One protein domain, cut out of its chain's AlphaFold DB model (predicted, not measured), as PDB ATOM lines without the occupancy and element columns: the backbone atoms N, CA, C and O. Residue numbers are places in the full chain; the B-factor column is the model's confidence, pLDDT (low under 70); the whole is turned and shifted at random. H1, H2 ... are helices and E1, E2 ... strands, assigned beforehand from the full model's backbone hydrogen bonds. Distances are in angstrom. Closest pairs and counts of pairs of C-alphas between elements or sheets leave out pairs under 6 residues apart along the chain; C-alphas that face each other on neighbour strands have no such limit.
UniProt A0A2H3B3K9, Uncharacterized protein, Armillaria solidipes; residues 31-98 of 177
ATOM      1  N   THR A  31     -61.619   2.830 -90.494       54.72
ATOM      2  CA  THR A  31     -62.244   2.261 -91.688       54.72
ATOM      3  C   THR A  31     -61.731   0.844 -91.825       54.72
ATOM      4  O   THR A  31     -60.523   0.605 -91.789       54.72
ATOM      5  N   GLU A  32     -62.641  -0.108 -91.961       50.59
ATOM      6  CA  GLU A  32     -62.281  -1.471 -92.329       50.59
ATOM      7  C   GLU A  32     -62.444  -1.635 -93.825       50.59
ATOM      8  O   GLU A  32     -63.548  -1.620 -94.359       50.59
ATOM      9  N   THR A  33     -61.318  -1.805 -94.504       51.97
ATOM     10  CA  THR A  33     -61.292  -2.267 -95.889       51.97
ATOM     11  C   THR A  33     -60.379  -3.480 -95.935       51.97
ATOM     12  O   THR A  33     -59.211  -3.372 -95.563       51.97
ATOM     13  N   PHE A  34     -60.912  -4.632 -96.355       51.97
ATOM     14  CA  PHE A  34     -60.188  -5.910 -96.427       51.97
ATOM     15  C   PHE A  34     -59.528  -6.353 -95.105       51.97
ATOM     16  O   PHE A  34     -58.394  -6.812 -95.104       51.97
ATOM     17  N   GLY A  35     -60.210  -6.200 -93.965       59.97
ATOM     18  CA  GLY A  35     -59.703  -6.667 -92.662       59.97
ATOM     19  C   GLY A  35     -58.537  -5.855 -92.081       59.97
ATOM     20  O   GLY A  35     -58.134  -6.094 -90.947       59.97
ATOM     21  N   TYR A  36     -58.031  -4.855 -92.808       53.16
ATOM     22  CA  TYR A  36     -57.047  -3.912 -92.295       53.16
ATOM     23  C   TYR A  36     -57.769  -2.731 -91.647       53.16
ATOM     24  O   TYR A  36     -58.513  -1.998 -92.309       53.16
ATOM     25  N   LYS A  37     -57.528  -2.530 -90.346       58.50
ATOM     26  CA  LYS A  37     -57.909  -1.315 -89.614       58.50
ATOM     27  C   LYS A  37     -56.999  -0.178 -90.077       58.50
ATOM     28  O   LYS A  37     -56.018   0.158 -89.417       58.50
ATOM     29  N   ARG A  38     -57.296   0.418 -91.231       55.97
ATOM     30  CA  ARG A  38     -56.595   1.635 -91.642       55.97
ATOM     31  C   ARG A  38     -57.101   2.745 -90.724       55.97
ATOM     32  O   ARG A  38     -58.299   3.043 -90.717       55.97
ATOM     33  N   ARG A  39     -56.214   3.346 -89.926       54.94
ATOM     34  CA  ARG A  39     -56.549   4.599 -89.246       54.94
ATOM     35  C   ARG A  39     -56.743   5.631 -90.340       54.94
ATOM     36  O   ARG A  39     -55.777   6.110 -90.933       54.94
ATOM     37  N   GLN A  40     -58.002   5.907 -90.661       51.25
ATOM     38  CA  GLN A  40     -58.319   7.052 -91.485       51.25
ATOM     39  C   GLN A  40     -57.821   8.268 -90.720       51.25
ATOM     40  O   GLN A  40     -58.207   8.490 -89.572       51.25
ATOM     41  N   TYR A  41     -56.987   9.065 -91.378       53.53
ATOM     42  CA  TYR A  41     -56.955  10.490 -91.108       53.53
ATOM     43  C   TYR A  41     -58.349  11.014 -91.460       53.53
ATOM     44  O   TYR A  41     -58.584  11.528 -92.552       53.53
ATOM     45  N   MET A  42     -59.323  10.798 -90.572       46.41
ATOM     46  CA  MET A  42     -60.498  11.640 -90.576       46.41
ATOM     47  C   MET A  42     -59.937  13.030 -90.340       46.41
ATOM     48  O   MET A  42     -59.422  13.331 -89.265       46.41
ATOM     49  N   LYS A  43     -60.025  13.868 -91.370       50.12
ATOM     50  CA  LYS A  43     -60.009  15.324 -91.256       50.12
ATOM     51  C   LYS A  43     -61.243  15.729 -90.441       50.12
ATOM     52  O   LYS A  43     -62.205  16.283 -90.955       50.12
ATOM     53  N   GLY A  44     -61.274  15.291 -89.192       47.44
ATOM     54  CA  GLY A  44     -62.436  15.205 -88.336       47.44
ATOM     55  C   GLY A  44     -61.966  15.531 -86.936       47.44
ATOM     56  O   GLY A  44     -61.551  14.654 -86.188       47.44
ATOM     57  N   ASN A  45     -62.030  16.826 -86.635       53.00
ATOM     58  CA  ASN A  45     -61.771  17.432 -85.335       53.00
ATOM     59  C   ASN A  45     -60.301  17.616 -84.914       53.00
ATOM     60  O   ASN A  45     -60.009  17.638 -83.719       53.00
ATOM     61  N   ILE A  46     -59.393  17.886 -85.856       56.09
ATOM     62  CA  ILE A  46     -58.345  18.866 -85.530       56.09
ATOM     63  C   ILE A  46     -59.122  20.158 -85.243       56.09
ATOM     64  O   ILE A  46     -59.916  20.545 -86.107       56.09
ATOM     65  N   PRO A  47     -58.992  20.804 -84.071       56.78
ATOM     66  CA  PRO A  47     -59.404  22.191 -83.936       56.78
ATOM     67  C   PRO A  47     -58.533  22.943 -84.941       56.78
ATOM     68  O   PRO A  47     -57.391  23.279 -84.654       56.78
ATOM     69  N   SER A  48     -59.027  23.102 -86.170       56.94
ATOM     70  CA  SER A  48     -58.299  23.702 -87.291       56.94
ATOM     71  C   SER A  48     -58.078  25.195 -87.086       56.94
ATOM     72  O   SER A  48     -57.707  25.899 -88.018       56.94
ATOM     73  N   ASP A  49     -58.332  25.674 -85.874       69.44
ATOM     74  CA  ASP A  49     -58.041  27.008 -85.417       69.44
ATOM     75  C   ASP A  49     -56.558  27.088 -85.015       69.44
ATOM     76  O   ASP A  49     -56.171  27.384 -83.883       69.44
ATOM     77  N   TYR A  50     -55.696  26.756 -85.981       67.62
ATOM     78  CA  TYR A  50     -54.262  27.027 -85.902       67.62
ATOM     79  C   TYR A  50     -53.998  28.539 -85.802       67.62
ATOM     80  O   TYR A  50     -52.933  28.934 -85.335       67.62
ATOM     81  N   GLU A  51     -54.980  29.361 -86.190       72.06
ATOM     82  CA  GLU A  51     -55.005  30.814 -86.014       72.06
ATOM     83  C   GLU A  51     -55.124  31.211 -84.533       72.06
ATOM     84  O   GLU A  51     -54.490  32.174 -84.104       72.06
ATOM     85  N   GLN A  52     -55.849  30.437 -83.718       75.12
ATOM     86  CA  GLN A  52     -55.895  30.618 -82.264       75.12
ATOM     87  C   GLN A  52     -54.660  30.048 -81.544       75.12
ATOM     88  O   GLN A  52     -54.213  30.615 -80.544       75.12
ATOM     89  N   LYS A  53     -54.093  28.931 -82.023       76.62
ATOM     90  CA  LYS A  53     -52.904  28.302 -81.408       76.62
ATOM     91  C   LYS A  53     -51.622  29.104 -81.655       76.62
ATOM     92  O   LYS A  53     -50.743  29.146 -80.792       76.62
ATOM     93  N   TYR A  54     -51.516  29.723 -82.826       78.56
ATOM     94  CA  TYR A  54     -50.368  30.513 -83.241       78.56
ATOM     95  C   TYR A  54     -50.854  31.861 -83.775       78.56
ATOM     96  O   TYR A  54     -51.533  31.914 -84.799       78.56
ATOM     97  N   SER A  55     -50.477  32.946 -83.093       77.81
ATOM     98  CA  SER A  55     -50.768  34.314 -83.539       77.81
ATOM     99  C   SER A  55     -50.242  34.567 -84.954       77.81
ATOM    100  O   SER A  55     -49.253  33.957 -85.361       77.81
ATOM    101  N   GLU A  56     -50.882  35.480 -85.687       77.12
ATOM    102  CA  GLU A  56     -50.372  35.953 -86.980       77.12
ATOM    103  C   GLU A  56     -48.945  36.487 -86.825       77.12
ATOM    104  O   GLU A  56     -48.657  37.250 -85.895       77.12
ATOM    105  N   ASP A  57     -48.049  36.054 -87.716       79.69
ATOM    106  CA  ASP A  57     -46.699  36.597 -87.758       79.69
ATOM    107  C   ASP A  57     -46.753  38.038 -88.277       79.69
ATOM    108  O   ASP A  57     -47.721  38.479 -88.907       79.69
ATOM    109  N   THR A  58     -45.717  38.825 -87.990       78.56
ATOM    110  CA  THR A  58     -45.674  40.174 -88.547       78.56
ATOM    111  C   THR A  58     -45.477  40.103 -90.061       78.56
ATOM    112  O   THR A  58     -44.834  39.197 -90.602       78.56
ATOM    113  N   ARG A  59     -46.025  41.088 -90.782       71.69
ATOM    114  CA  ARG A  59     -45.850  41.182 -92.235       71.69
ATOM    115  C   ARG A  59     -44.349  41.165 -92.548       71.69
ATOM    116  O   ARG A  59     -43.627  42.016 -92.043       71.69
ATOM    117  N   TYR A  60     -43.927  40.228 -93.405       73.81
ATOM    118  CA  TYR A  60     -42.534  39.909 -93.782       73.81
ATOM    119  C   TYR A  60     -41.765  38.924 -92.873       73.81
ATOM    120  O   TYR A  60     -40.653  38.545 -93.239       73.81
ATOM    121  N   GLU A  61     -42.348  38.425 -91.778       79.44
ATOM    122  CA  GLU A  61     -41.758  37.374 -90.920       79.44
ATOM    123  C   GLU A  61     -42.374  35.974 -91.128       79.44
ATOM    124  O   GLU A  61     -41.925  35.002 -90.525       79.44
ATOM    125  N   GLU A  62     -43.319  35.841 -92.062       75.94
ATOM    126  CA  GLU A  62     -44.052  34.603 -92.410       75.94
ATOM    127  C   GLU A  62     -43.171  33.437 -92.905       75.94
ATOM    128  O   GLU A  62     -43.621  32.296 -93.008       75.94
ATOM    129  N   THR A  63     -41.916  33.708 -93.269       80.94
ATOM    130  CA  THR A  63     -40.925  32.694 -93.678       80.94
ATOM    131  C   THR A  63     -39.756  32.586 -92.705       80.94
ATOM    132  O   THR A  63     -38.820  31.821 -92.948       80.94
ATOM    133  N   GLY A  64     -39.800  33.334 -91.599       82.06
ATOM    134  CA  GLY A  64     -38.787  33.284 -90.559       82.06
ATOM    135  C   GLY A  64     -38.710  31.899 -89.900       82.06
ATOM    136  O   GLY A  64     -39.657  31.117 -89.968       82.06
ATOM    137  N   PRO A  65     -37.611  31.577 -89.195       80.12
ATOM    138  CA  PRO A  65     -37.455  30.289 -88.505       80.12
ATOM    139  C   PRO A  65     -38.557  30.000 -87.475       80.12
ATOM    140  O   PRO A  65     -38.824  28.851 -87.142       80.12
ATOM    141  N   ASN A  66     -39.186  31.061 -86.967       80.06
ATOM    142  CA  ASN A  66     -40.264  31.019 -85.988       80.06
ATOM    143  C   ASN A  66     -41.657  31.194 -86.600       80.06
ATOM    144  O   ASN A  66     -42.610  31.352 -85.839       80.06
ATOM    145  N   ALA A  67     -41.775  31.157 -87.929       84.75
ATOM    146  CA  ALA A  67     -43.043  31.392 -88.589       84.75
ATOM    147  C   ALA A  67     -44.091  30.334 -88.222       84.75
ATOM    148  O   ALA A  67     -43.809  29.132 -88.111       84.75
ATOM    149  N   ARG A  68     -45.333  30.789 -88.098       84.56
ATOM    150  CA  ARG A  68     -46.538  30.004 -87.847       84.56
ATOM    151  C   ARG A  68     -46.666  28.824 -88.799       84.56
ATOM    152  O   ARG A  68     -47.008  27.730 -88.359       84.56
ATOM    153  N   VAL A  69     -46.349  29.015 -90.082       84.50
ATOM    154  CA  VAL A  69     -46.437  27.952 -91.099       84.50
ATOM    155  C   VAL A  69     -45.568  26.751 -90.724       84.50
ATOM    156  O   VAL A  69     -46.030  25.615 -90.820       84.50
ATOM    157  N   TRP A  70     -44.347  26.983 -90.236       86.75
ATOM    158  CA  TRP A  70     -43.432  25.904 -89.859       86.75
ATOM    159  C   TRP A  70     -43.870  25.180 -88.591       86.75
ATOM    160  O   TRP A  70     -43.778  23.956 -88.531       86.75
ATOM    161  N   ARG A  71     -44.402  25.910 -87.605       83.06
ATOM    162  CA  ARG A  71     -44.913  25.316 -86.358       83.06
ATOM    163  C   ARG A  71     -46.155  24.464 -86.606       83.06
ATOM    164  O   ARG A  71     -46.227  23.332 -86.137       83.06
ATOM    165  N   THR A  72     -47.085  24.970 -87.412       85.00
ATOM    166  CA  THR A  72     -48.274  24.221 -87.841       85.00
ATOM    167  C   THR A  72     -47.892  22.990 -88.657       85.00
ATOM    168  O   THR A  72     -48.425  21.909 -88.420       85.00
ATOM    169  N   TYR A  73     -46.942  23.127 -89.588       85.50
ATOM    170  CA  TYR A  73     -46.436  21.991 -90.356       85.50
ATOM    171  C   TYR A  73     -45.824  20.926 -89.448       85.50
ATOM    172  O   TYR A  73     -46.135  19.751 -89.611       85.50
ATOM    173  N   GLN A  74     -44.996  21.332 -88.483       86.62
ATOM    174  CA  GLN A  74     -44.338  20.408 -87.564       86.62
ATOM    175  C   GLN A  74     -45.345  19.649 -86.692       86.62
ATOM    176  O   GLN A  74     -45.196  18.448 -86.484       86.62
ATOM    177  N   ASP A  75     -46.383  20.321 -86.197       84.31
ATOM    178  CA  ASP A  75     -47.436  19.659 -85.427       84.31
ATOM    179  C   ASP A  75     -48.191  18.621 -86.265       84.31
ATOM    180  O   ASP A  75     -48.379  17.484 -85.827       84.31
ATOM    181  N   GLU A  76     -48.597  18.993 -87.482       83.31
ATOM    182  CA  GLU A  76     -49.316  18.089 -88.381       83.31
ATOM    183  C   GLU A  76     -48.426  16.915 -88.810       83.31
ATOM    184  O   GLU A  76     -48.871  15.765 -88.809       83.31
ATOM    185  N   SER A  77     -47.149  17.178 -89.115       85.75
ATOM    186  CA  SER A  77     -46.194  16.136 -89.490       85.75
ATOM    187  C   SER A  77     -45.949  15.169 -88.338       85.75
ATOM    188  O   SER A  77     -45.923  13.966 -88.563       85.75
ATOM    189  N   LEU A  78     -45.847  15.654 -87.096       85.25
ATOM    190  CA  LEU A  78     -45.683  14.788 -85.924       85.25
ATOM    191  C   LEU A  78     -46.891  13.868 -85.722       85.25
ATOM    192  O   LEU A  78     -46.721  12.673 -85.474       85.25
ATOM    193  N   VAL A  79     -48.110  14.397 -85.850       83.75
ATOM    194  CA  VAL A  79     -49.337  13.590 -85.742       83.75
ATOM    195  C   VAL A  79     -49.417  12.562 -86.877       83.75
ATOM    196  O   VAL A  79     -49.775  11.401 -86.640       83.75
ATOM    197  N   PHE A  80     -49.049  12.961 -88.096       84.06
ATOM    198  CA  PHE A  80     -48.986  12.078 -89.256       84.06
ATOM    199  C   PHE A  80     -47.960  10.954 -89.072       84.06
ATOM    200  O   PHE A  80     -48.291   9.775 -89.208       84.06
ATOM    201  N   ASP A  81     -46.735  11.294 -88.687       88.94
ATOM    202  CA  ASP A  81     -45.646  10.335 -88.524       88.94
ATOM    203  C   ASP A  81     -45.962   9.313 -87.431       88.94
ATOM    204  O   ASP A  81     -45.792   8.109 -87.639       88.94
ATOM    205  N   MET A  82     -46.509   9.753 -86.293       85.31
ATOM    206  CA  MET A  82     -46.917   8.843 -85.217       85.31
ATOM    207  C   MET A  82     -47.994   7.849 -85.675       85.31
ATOM    208  O   MET A  82     -47.928   6.663 -85.341       85.31
ATOM    209  N   ASN A  83     -48.974   8.302 -86.460       84.06
ATOM    210  CA  ASN A  83     -50.019   7.424 -86.981       84.06
ATOM    211  C   ASN A  83     -49.492   6.470 -88.071       84.06
ATOM    212  O   ASN A  83     -49.877   5.296 -88.105       84.06
ATOM    213  N   MET A  84     -48.600   6.945 -88.942       84.44
ATOM    214  CA  MET A  84     -47.967   6.124 -89.976       84.44
ATOM    215  C   MET A  84     -47.083   5.034 -89.358       84.44
ATOM    216  O   MET A  84     -47.206   3.863 -89.721       84.44
ATOM    217  N   VAL A  85     -46.238   5.395 -88.388       88.19
ATOM    218  CA  VAL A  85     -45.370   4.449 -87.670       88.19
ATOM    219  C   VAL A  85     -46.197   3.430 -86.889       88.19
ATOM    220  O   VAL A  85     -45.836   2.255 -86.871       88.19
ATOM    221  N   GLY A  86     -47.329   3.837 -86.305       84.94
ATOM    222  CA  GLY A  86     -48.261   2.912 -85.657       84.94
ATOM    223  C   GLY A  86     -48.749   1.809 -86.605       84.94
ATOM    224  O   GLY A  86     -48.603   0.630 -86.301       84.94
ATOM    225  N   GLN A  87     -49.240   2.184 -87.790       84.44
ATOM    226  CA  GLN A  87     -49.719   1.223 -88.799       84.44
ATOM    227  C   GLN A  87     -48.598   0.336 -89.359       84.44
ATOM    228  O   GLN A  87     -48.796  -0.862 -89.594       84.44
ATOM    229  N   LEU A  88     -47.416   0.914 -89.578       86.69
ATOM    230  CA  LEU A  88     -46.250   0.162 -90.033       86.69
ATOM    231  C   LEU A  88     -45.825  -0.878 -88.992       86.69
ATOM    232  O   LEU A  88     -45.552  -2.018 -89.358       86.69
ATOM    233  N   ARG A  89     -45.798  -0.509 -87.706       90.56
ATOM    234  CA  ARG A  89     -45.415  -1.416 -86.619       90.56
ATOM    235  C   ARG A  89     -46.339  -2.625 -86.548       90.56
ATOM    236  O   ARG A  89     -45.839  -3.743 -86.487       90.56
ATOM    237  N   ASP A  90     -47.648  -2.406 -86.612       89.81
ATOM    238  CA  ASP A  90     -48.627  -3.496 -86.564       89.81
ATOM    239  C   ASP A  90     -48.463  -4.446 -87.768       89.81
ATOM    240  O   ASP A  90     -48.588  -5.661 -87.640       89.81
ATOM    241  N   SER A  91     -48.098  -3.907 -88.937       90.06
ATOM    242  CA  SER A  91     -47.803  -4.713 -90.128       90.06
ATOM    243  C   SER A  91     -46.507  -5.520 -89.971       90.06
ATOM    244  O   SER A  91     -46.464  -6.706 -90.298       90.06
ATOM    245  N   VAL A  92     -45.442  -4.890 -89.464       94.25
ATOM    246  CA  VAL A  92     -44.133  -5.531 -89.266       94.25
ATOM    247  C   VAL A  92     -44.190  -6.605 -88.181       94.25
ATOM    248  O   VAL A  92     -43.552  -7.635 -88.360       94.25
ATOM    249  N   ASP A  93     -44.962  -6.416 -87.109       93.94
ATOM    250  CA  ASP A  93     -45.141  -7.418 -86.046       93.94
ATOM    251  C   ASP A  93     -45.680  -8.740 -86.615       93.94
ATOM    252  O   ASP A  93     -45.082  -9.805 -86.453       93.94
ATOM    253  N   VAL A  94     -46.741  -8.654 -87.421       94.00
ATOM    254  CA  VAL A  94     -47.331  -9.813 -88.097       94.00
ATOM    255  C   VAL A  94     -46.331 -10.471 -89.057       94.00
ATOM    256  O   VAL A  94     -46.158 -11.693 -89.027       94.00
ATOM    257  N   LEU A  95     -45.633  -9.682 -89.884       94.94
ATOM    258  CA  LEU A  95     -44.610 -10.208 -90.795       94.94
ATOM    259  C   LEU A  95     -43.466 -10.893 -90.039       94.94
ATOM    260  O   LEU A  95     -42.994 -11.941 -90.477       94.94
ATOM    261  N   LEU A  96     -43.024 -10.327 -88.915       94.44
ATOM    262  CA  LEU A  96     -41.917 -10.853 -88.123       94.44
ATOM    263  C   LEU A  96     -42.300 -12.166 -87.431       94.44
ATOM    264  O   LEU A  96     -41.494 -13.096 -87.413       94.44
ATOM    265  N   VAL A  97     -43.532 -12.286 -86.928       95.50
ATOM    266  CA  VAL A  97     -44.051 -13.554 -86.388       95.50
ATOM    267  C   VAL A  97     -44.076 -14.626 -87.477       95.50
ATOM    268  O   VAL A  97     -43.579 -15.734 -87.262       95.50
ATOM    269  N   PHE A  98     -44.578 -14.304 -88.673       95.62
ATOM    270  CA  PHE A  98     -44.555 -15.246 -89.794       95.62
ATOM    271  C   PHE A  98     -43.135 -15.602 -90.235       95.62
ATOM    272  O   PHE A  98     -42.861 -16.773 -90.487       95.62
TER     273      PHE A  98
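What this domain is: This is residues 31 to 98 of the 177 residues of an uncharacterized protein of Armillaria solidipes (UniProt A0A2H3B3K9). A small strand hairpin, E1 and E2, sits beside residues 83 to 91 of one long helix, H2; the chain then runs loosely alongside H2 to the short H1 and folds back through residues 54 to 67. Residues 92 to 98 of H2 stick out. The printed part has 68 residues, with two named strands and two named helices in the order E1 E2 H1 H2 and an antiparallel sheet E1 - E2; the 42 residues in named elements are mostly helix, and the whole is extended, with a radius of gyration of the C-alphas of 17.3 A, a rod spanning 56 by 23 by 13 A.

How they stand to each other: Look at E1, residues 31 to 33, and E2, residues 36 to 39: this hairpin is antiparallel at 149 degrees, with N 31 and O 38 within hydrogen-bond range at 3.3 A. The closest C-alphas of E2 and H2, residues 68 to 98, are Arg 38 and Gln 87, 7.5 A. H1, residues 50 to 53, is close to H2 but not clearly touching: C-alphas of Tyr 50 and Thr 72, 6.9 A. E1 is apart from H1 and H2. In H2, 26 of 27 O i to N i+4 pairs are within range; H1 is too short for one, and its one O i to N i+3 pair is not within range.

Where its parts are: Find C-alpha 31, where E1 begins, at (-62.244, 2.261, -91.688). H2 runs 45.3 A from (-46.538, 30.004, -87.847) to C-alpha 98 at (-44.555, -15.246, -89.794).

The domain as a whole: The farthest C-alphas, Arg 59 and Phe 98, are 56.5 A apart. The printed part has no cut; the link H1 to H2 is long. Residues 31 to 50 have pLDDT under 70.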